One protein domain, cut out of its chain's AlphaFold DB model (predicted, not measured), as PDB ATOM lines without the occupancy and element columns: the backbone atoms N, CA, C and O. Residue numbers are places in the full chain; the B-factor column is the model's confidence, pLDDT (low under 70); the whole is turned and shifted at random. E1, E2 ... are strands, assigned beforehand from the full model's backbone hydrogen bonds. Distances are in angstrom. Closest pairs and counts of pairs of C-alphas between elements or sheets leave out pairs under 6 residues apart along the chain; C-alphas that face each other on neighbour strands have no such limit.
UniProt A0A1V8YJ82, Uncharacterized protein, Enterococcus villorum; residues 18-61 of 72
ATOM      1  N   THR A  18      -3.995  48.039  20.566       95.88
ATOM      2  CA  THR A  18      -3.455  48.511  19.284       95.88
ATOM      3  C   THR A  18      -3.630  47.444  18.207       95.88
ATOM      4  O   THR A  18      -3.594  46.247  18.484       95.88
ATOM      5  N   MET A  19      -3.810  47.884  16.961       96.50
ATOM      6  CA  MET A  19      -3.804  47.012  15.787       96.50
ATOM      7  C   MET A  19      -2.528  47.264  14.991       96.50
ATOM      8  O   MET A  19      -2.314  48.356  14.466       96.50
ATOM      9  N   GLU A  20      -1.680  46.249  14.908       96.00
ATOM     10  CA  GLU A  20      -0.366  46.308  14.275       96.00
ATOM     11  C   GLU A  20      -0.369  45.409  13.043       96.00
ATOM     12  O   GLU A  20      -0.526  44.194  13.155       96.00
ATOM     13  N   TYR A  21      -0.209  45.989  11.854       95.88
ATOM     14  CA  TYR A  21      -0.157  45.190  10.634       95.88
ATOM     15  C   TYR A  21       1.163  44.415  10.551       95.88
ATOM     16  O   TYR A  21       2.248  44.999  10.532       95.88
ATOM     17  N   ASN A  22       1.074  43.090  10.467       94.88
ATOM     18  CA  ASN A  22       2.199  42.193  10.266       94.88
ATOM     19  C   ASN A  22       2.310  41.833   8.778       94.88
ATOM     20  O   ASN A  22       1.654  40.912   8.285       94.88
ATOM     21  N   ALA A  23       3.181  42.548   8.065       93.31
ATOM     22  CA  ALA A  23       3.361  42.385   6.624       93.31
ATOM     23  C   ALA A  23       3.875  40.994   6.205       93.31
ATOM     24  O   ALA A  23       3.573  40.558   5.099       93.31
ATOM     25  N   SER A  24       4.617  40.278   7.062       94.31
ATOM     26  CA  SER A  24       5.132  38.940   6.720       94.31
ATOM     27  C   SER A  24       4.078  37.841   6.852       94.31
ATOM     28  O   SER A  24       4.212  36.781   6.242       94.31
ATOM     29  N   LYS A  25       3.026  38.089   7.638       93.62
ATOM     30  CA  LYS A  25       1.907  37.162   7.853       93.62
ATOM     31  C   LYS A  25       0.626  37.571   7.128       93.62
ATOM     32  O   LYS A  25      -0.271  36.745   7.018       93.62
ATOM     33  N   GLY A  26       0.547  38.809   6.638       93.62
ATOM     34  CA  GLY A  26      -0.610  39.319   5.905       93.62
ATOM     35  C   GLY A  26      -1.850  39.495   6.783       93.62
ATOM     36  O   GLY A  26      -2.941  39.138   6.362       93.62
ATOM     37  N   GLY A  27      -1.689  40.010   8.006       95.94
ATOM     38  CA  GLY A  27      -2.797  40.239   8.936       95.94
ATOM     39  C   GLY A  27      -2.397  41.131  10.107       95.94
ATOM     40  O   GLY A  27      -1.315  41.717  10.100       95.94
ATOM     41  N   TYR A  28      -3.253  41.241  11.119       97.88
ATOM     42  CA  TYR A  28      -3.047  42.137  12.258       97.88
ATOM     43  C   TYR A  28      -2.705  41.382  13.538       97.88
ATOM     44  O   TYR A  28      -3.317  40.365  13.860       97.88
ATOM     45  N   ILE A  29      -1.771  41.929  14.307       98.06
ATOM     46  CA  ILE A  29      -1.613  41.637  15.729       98.06
ATOM     47  C   ILE A  29      -2.489  42.628  16.495       98.06
ATOM     48  O   ILE A  29      -2.456  43.826  16.219       98.06
ATOM     49  N   ILE A  30      -3.259  42.127  17.458       98.25
ATOM     50  CA  ILE A  30      -4.064  42.954  18.361       98.25
ATOM     51  C   ILE A  30      -3.372  42.931  19.728       98.25
ATOM     52  O   ILE A  30      -3.423  41.917  20.425       98.25
ATOM     53  N   ARG A  31      -2.654  44.001  20.083       98.19
ATOM     54  CA  ARG A  31      -1.770  44.069  21.262       98.19
ATOM     55  C   ARG A  31      -2.407  44.876  22.385       98.19
ATOM     56  O   ARG A  31      -3.028  45.903  22.132       98.19
ATOM     57  N   SER A  32      -2.258  44.414  23.623       97.50
ATOM     58  CA  SER A  32      -2.800  45.119  24.786       97.50
ATOM     59  C   SER A  32      -2.067  46.441  25.010       97.50
ATOM     60  O   SER A  32      -0.837  46.491  24.972       97.50
ATOM     61  N   LEU A  33      -2.821  47.508  25.286       95.25
ATOM     62  CA  LEU A  33      -2.243  48.783  25.709       95.25
ATOM     63  C   LEU A  33      -1.847  48.769  27.198       95.25
ATOM     64  O   LEU A  33      -0.964  49.521  27.597       95.25
ATOM     65  N   TYR A  34      -2.475  47.904  28.003       95.81
ATOM     66  CA  TYR A  34      -2.147  47.699  29.418       95.81
ATOM     67  C   TYR A  34      -0.843  46.913  29.612       95.81
ATOM     68  O   TYR A  34      -0.002  47.318  30.410       95.81
ATOM     69  N   ASP A  35      -0.658  45.816  28.869       97.38
ATOM     70  CA  ASP A  35       0.582  45.031  28.864       97.38
ATOM     71  C   ASP A  35       1.022  44.735  27.420       97.38
ATOM     72  O   ASP A  35       0.577  43.748  26.823       97.38
ATOM     73  N   PRO A  36       1.934  45.545  26.849       96.50
ATOM     74  CA  PRO A  36       2.393  45.379  25.473       96.50
ATOM     75  C   PRO A  36       3.099  44.050  25.178       96.50
ATOM     76  O   PRO A  36       3.348  43.751  24.010       96.50
ATOM     77  N   THR A  37       3.435  43.231  26.179       97.38
ATOM     78  CA  THR A  37       3.964  41.879  25.938       97.38
ATOM     79  C   THR A  37       2.874  40.890  25.516       97.38
ATOM     80  O   THR A  37       3.191  39.859  24.918       97.38
ATOM     81  N   GLN A  38       1.604  41.221  25.773       98.38
ATOM     82  CA  GLN A  38       0.446  40.366  25.549       98.38
ATOM     83  C   GLN A  38      -0.325  40.750  24.280       98.38
ATOM     84  O   GLN A  38      -0.595  41.923  24.005       98.38
ATOM     85  N   VAL A  39      -0.729  39.735  23.517       98.56
ATOM     86  CA  VAL A  39      -1.522  39.876  22.288       98.56
ATOM     87  C   VAL A  39      -2.742  38.961  22.317       98.56
ATOM     88  O   VAL A  39      -2.754  37.956  23.032       98.56
ATOM     89  N   LEU A  40      -3.770  39.321  21.548       98.50
ATOM     90  CA  LEU A  40      -4.968  38.510  21.364       98.50
ATOM     91  C   LEU A  40      -4.615  37.216  20.621       98.50
ATOM     92  O   LEU A  40      -4.116  37.247  19.494       98.50
ATOM     93  N   THR A  41      -4.912  36.081  21.241       98.75
ATOM     94  CA  THR A  41      -4.450  34.762  20.810       98.75
ATOM     95  C   THR A  41      -5.594  33.757  20.842       98.75
ATOM     96  O   THR A  41      -6.273  33.605  21.858       98.75
ATOM     97  N   LEU A  42      -5.769  33.004  19.756       98.69
ATOM     98  CA  LEU A  42      -6.586  31.793  19.751       98.69
ATOM     99  C   LEU A  42      -5.861  30.700  20.548       98.69
ATOM    100  O   LEU A  42      -4.753  30.279  20.182       98.69
ATOM    101  N   LYS A  43      -6.464  30.273  21.661       98.31
ATOM    102  CA  LYS A  43      -5.825  29.375  22.629       98.31
ATOM    103  C   LYS A  43      -5.368  28.075  21.961       98.31
ATOM    104  O   LYS A  43      -6.145  27.398  21.293       98.31
ATOM    105  N   ASP A  44      -4.089  27.749  22.148       96.94
ATOM    106  CA  ASP A  44      -3.420  26.555  21.609       96.94
ATOM    107  C   ASP A  44      -3.520  26.389  20.075       96.94
ATOM    108  O   ASP A  44      -3.204  25.325  19.547       96.94
ATOM    109  N   GLY A  45      -3.976  27.416  19.344       97.31
ATOM    110  CA  GLY A  45      -4.238  27.340  17.904       97.31
ATOM    111  C   GLY A  45      -5.352  26.363  17.506       97.31
ATOM    112  O   GLY A  45      -5.417  25.976  16.340       97.31
ATOM    113  N   LYS A  46      -6.212  25.942  18.445       98.00
ATOM    114  CA  LYS A  46      -7.306  25.002  18.161       98.00
ATOM    115  C   LYS A  46      -8.453  25.696  17.437       98.00
ATOM    116  O   LYS A  46      -8.850  26.796  17.799       98.00
ATOM    117  N   LEU A  47      -8.993  25.025  16.422       97.50
ATOM    118  CA  LEU A  47     -10.097  25.536  15.601       97.50
ATOM    119  C   LEU A  47     -11.465  24.998  16.043       97.50
ATOM    120  O   LEU A  47     -12.472  25.293  15.407       97.50
ATOM    121  N   ASP A  48     -11.502  24.209  17.118       98.38
ATOM    122  CA  ASP A  48     -12.746  23.681  17.660       98.38
ATOM    123  C   ASP A  48     -13.647  24.828  18.123       98.38
ATOM    124  O   ASP A  48     -13.186  25.803  18.732       98.38
ATOM    125  N   ASN A  49     -14.951  24.692  17.875       98.12
ATOM    126  CA  ASN A  49     -15.939  25.640  18.375       98.12
ATOM    127  C   ASN A  49     -15.780  25.822  19.889       98.12
ATOM    128  O   ASN A  49     -15.603  24.859  20.634       98.12
ATOM    129  N   SER A  50     -15.916  27.065  20.348       97.38
ATOM    130  CA  SER A  50     -15.714  27.457  21.751       97.38
ATOM    131  C   SER A  50     -14.262  27.414  22.242       97.38
ATOM    132  O   SER A  50     -14.033  27.585  23.441       97.38
ATOM    133  N   THR A  51     -13.268  27.243  21.359       98.50
ATOM    134  CA  THR A  51     -11.869  27.494  21.736       98.50
ATOM    135  C   THR A  51     -11.733  28.943  22.232       98.50
ATOM    136  O   THR A  51     -12.100  29.868  21.504       98.50
ATOM    137  N   PRO A  52     -11.228  29.175  23.461       98.56
ATOM    138  CA  PRO A  52     -11.145  30.517  24.020       98.56
ATOM    139  C   PRO A  52     -10.196  31.434  23.249       98.56
ATOM    140  O   PRO A  52      -9.137  31.009  22.779       98.56
ATOM    141  N   ILE A  53     -10.534  32.720  23.235       98.50
ATOM    142  CA  ILE A  53      -9.595  33.789  22.900       98.50
ATOM    143  C   ILE A  53      -8.986  34.298  24.205       98.50
ATOM    144  O   ILE A  53      -9.709  34.601  25.154       98.50
ATOM    145  N   ILE A  54      -7.661  34.348  24.268       98.44
ATOM    146  CA  ILE A  54      -6.897  34.730  25.459       98.44
ATOM    147  C   ILE A  54      -5.899  35.836  25.122       98.44
ATOM    148  O   ILE A  54      -5.580  36.062  23.958       98.44
ATOM    149  N   SER A  55      -5.357  36.489  26.144       98.06
ATOM    150  CA  SER A  55      -4.118  37.255  26.023       98.06
ATOM    151  C   SER A  55      -2.929  36.332  26.290       98.06
ATOM    152  O   SER A  55      -2.925  35.623  27.298       98.06
ATOM    153  N   SER A  56      -1.928  36.319  25.413       98.38
ATOM    154  CA  SER A  56      -0.684  35.577  25.654       98.38
ATOM    155  C   SER A  56       0.535  36.339  25.154       98.38
ATOM    156  O   SER A  56       0.417  37.188  24.271       98.38
ATOM    157  N   SER A  57       1.720  35.964  25.639       98.25
ATOM    158  CA  SER A  57       2.980  36.518  25.146       98.25
ATOM    159  C   SER A  57       3.104  36.372  23.629       98.25
ATOM    160  O   SER A  57       2.767  35.327  23.055       98.25
ATOM    161  N   ILE A  58       3.584  37.426  22.975       96.19
ATOM    162  CA  ILE A  58       3.788  37.435  21.527       96.19
ATOM    163  C   ILE A  58       4.832  36.393  21.099       96.19
ATOM    164  O   ILE A  58       5.939  36.336  21.632       96.19
ATOM    165  N   ASN A  59       4.488  35.585  20.101       95.25
ATOM    166  CA  ASN A  59       5.392  34.646  19.435       95.25
ATOM    167  C   ASN A  59       5.253  34.664  17.899       95.25
ATOM    168  O   ASN A  59       5.912  33.881  17.217       95.25
ATOM    169  N   ASN A  60       4.422  35.562  17.349       88.88
ATOM    170  CA  ASN A  60       4.123  35.672  15.913       88.88
ATOM    171  C   ASN A  60       3.567  34.373  15.291       88.88
ATOM    172  O   ASN A  60       3.672  34.157  14.076       88.88
ATOM    173  N   GLY A  61       2.982  33.500  16.115       95.62
ATOM    174  CA  GLY A  61       2.270  32.306  15.679       95.62
ATOM    175  C   GLY A  61       1.020  32.671  14.885       95.62
ATOM    176  O   GLY A  61       0.423  33.726  15.084       95.62
TER     177      GLY A  61
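Overview. This is residues 18 to 61 of the 72 residues of an uncharacterized protein of Enterococcus villorum (UniProt A0A1V8YJ82). Two antiparallel strand hairpins follow each other and are set at a corner, roughly like an L: E1 and E2 make one arm, E3 and E4 the other, and the corner lies where the end of E2 leads through residues 33 to 37 into the beginning of E3. The loop of residues 43 to 52 makes the far end of the second arm, E4 returns along E3 to the corner, and residues 58 to 61 turn off there as a short tail. The printed part has 44 residues with four named strands, in the order E1, E2, E3, E4, and no named helix; they form two sheets of two strands, E1 - E2 and E3 - E4, each antiparallel. The class is all strand, though under half of the residues, 21 of 44, are in named elements. The whole is only just compact, close to loose, with a radius of gyration of the C-alphas of 10.8 A, and the C-alphas span 26 by 25 by 15 A.

Arrangement. The printed part begins with E1, residues 18 to 22, which forms a hairpin with E2, residues 27 to 32. The two are antiparallel neighbours, with 147 degrees between their N-to-C directions. Their C-alphas 19 and 30 face each other at 4.8 A, and C-alphas 21 and 28 at 4.5 A. N 20 and O 29 are within hydrogen-bond range at 2.9 A, and so are N 29 and O 20 at 2.8 A. Next comes E3, residues 38 to 42. It has 10 pairs of C-alphas within 8 A of E2; the closest are those of Arg 31 and Val 39, 4.3 A apart, and the centres of the two strands are 7.6 A apart. E3 forms the second hairpin with E4, residues 53 to 57, its antiparallel neighbour at 137 degrees between their directions. C-alphas 38 and 57 face each other at 4.6 A, and C-alphas 42 and 53 at 4.8 A. C-alpha 55 faces both C-alpha 39, at 5.2 A, and C-alpha 40, at 4.9 A. N 41 and O 54 are within hydrogen-bond range at 2.8 A, and N 56 and O 39 at 3.0 A. E2 and E4 are near each other, with 6 pairs of C-alphas within 10 A. E1 is apart from E3 and from E4.

Along the chain. E1 runs from Thr 18, with its C-alpha at (-3.455, 48.511, 19.284), to Asn 22, 12.4 A from first to last C-alpha. E2, from Gly 27 to Ser 32, is the longest strand with 6 residues and measures 16.6 A; its last C-alpha is at (-2.800, 45.119, 24.786). E3, from Gln 38 to Leu 42, measures 12.5 A. E4, from Ile 53 to Ser 57, measures 13.1 A and ends with C-alpha 57 at (2.980, 36.518, 25.146).

Size, cuts and confidence. The two C-alphas farthest apart are those of Tyr 34, in the link from E2 to E3, and Asp 48, in the link from E3 to E4, at 28.8 A. The first and last printed C-alphas, of Thr 18 and Gly 61, are 17.6 A apart. The links from E1 to E2, with 4 residues, and from E2 to E3, with 5, are tight; the link from E3 to E4, with 10, is short but not tight. There is no long link, and the printed part has no cut. The full chain has 72 residues. The mean pLDDT of the printed part is 96.9, and no printed residue is under 70.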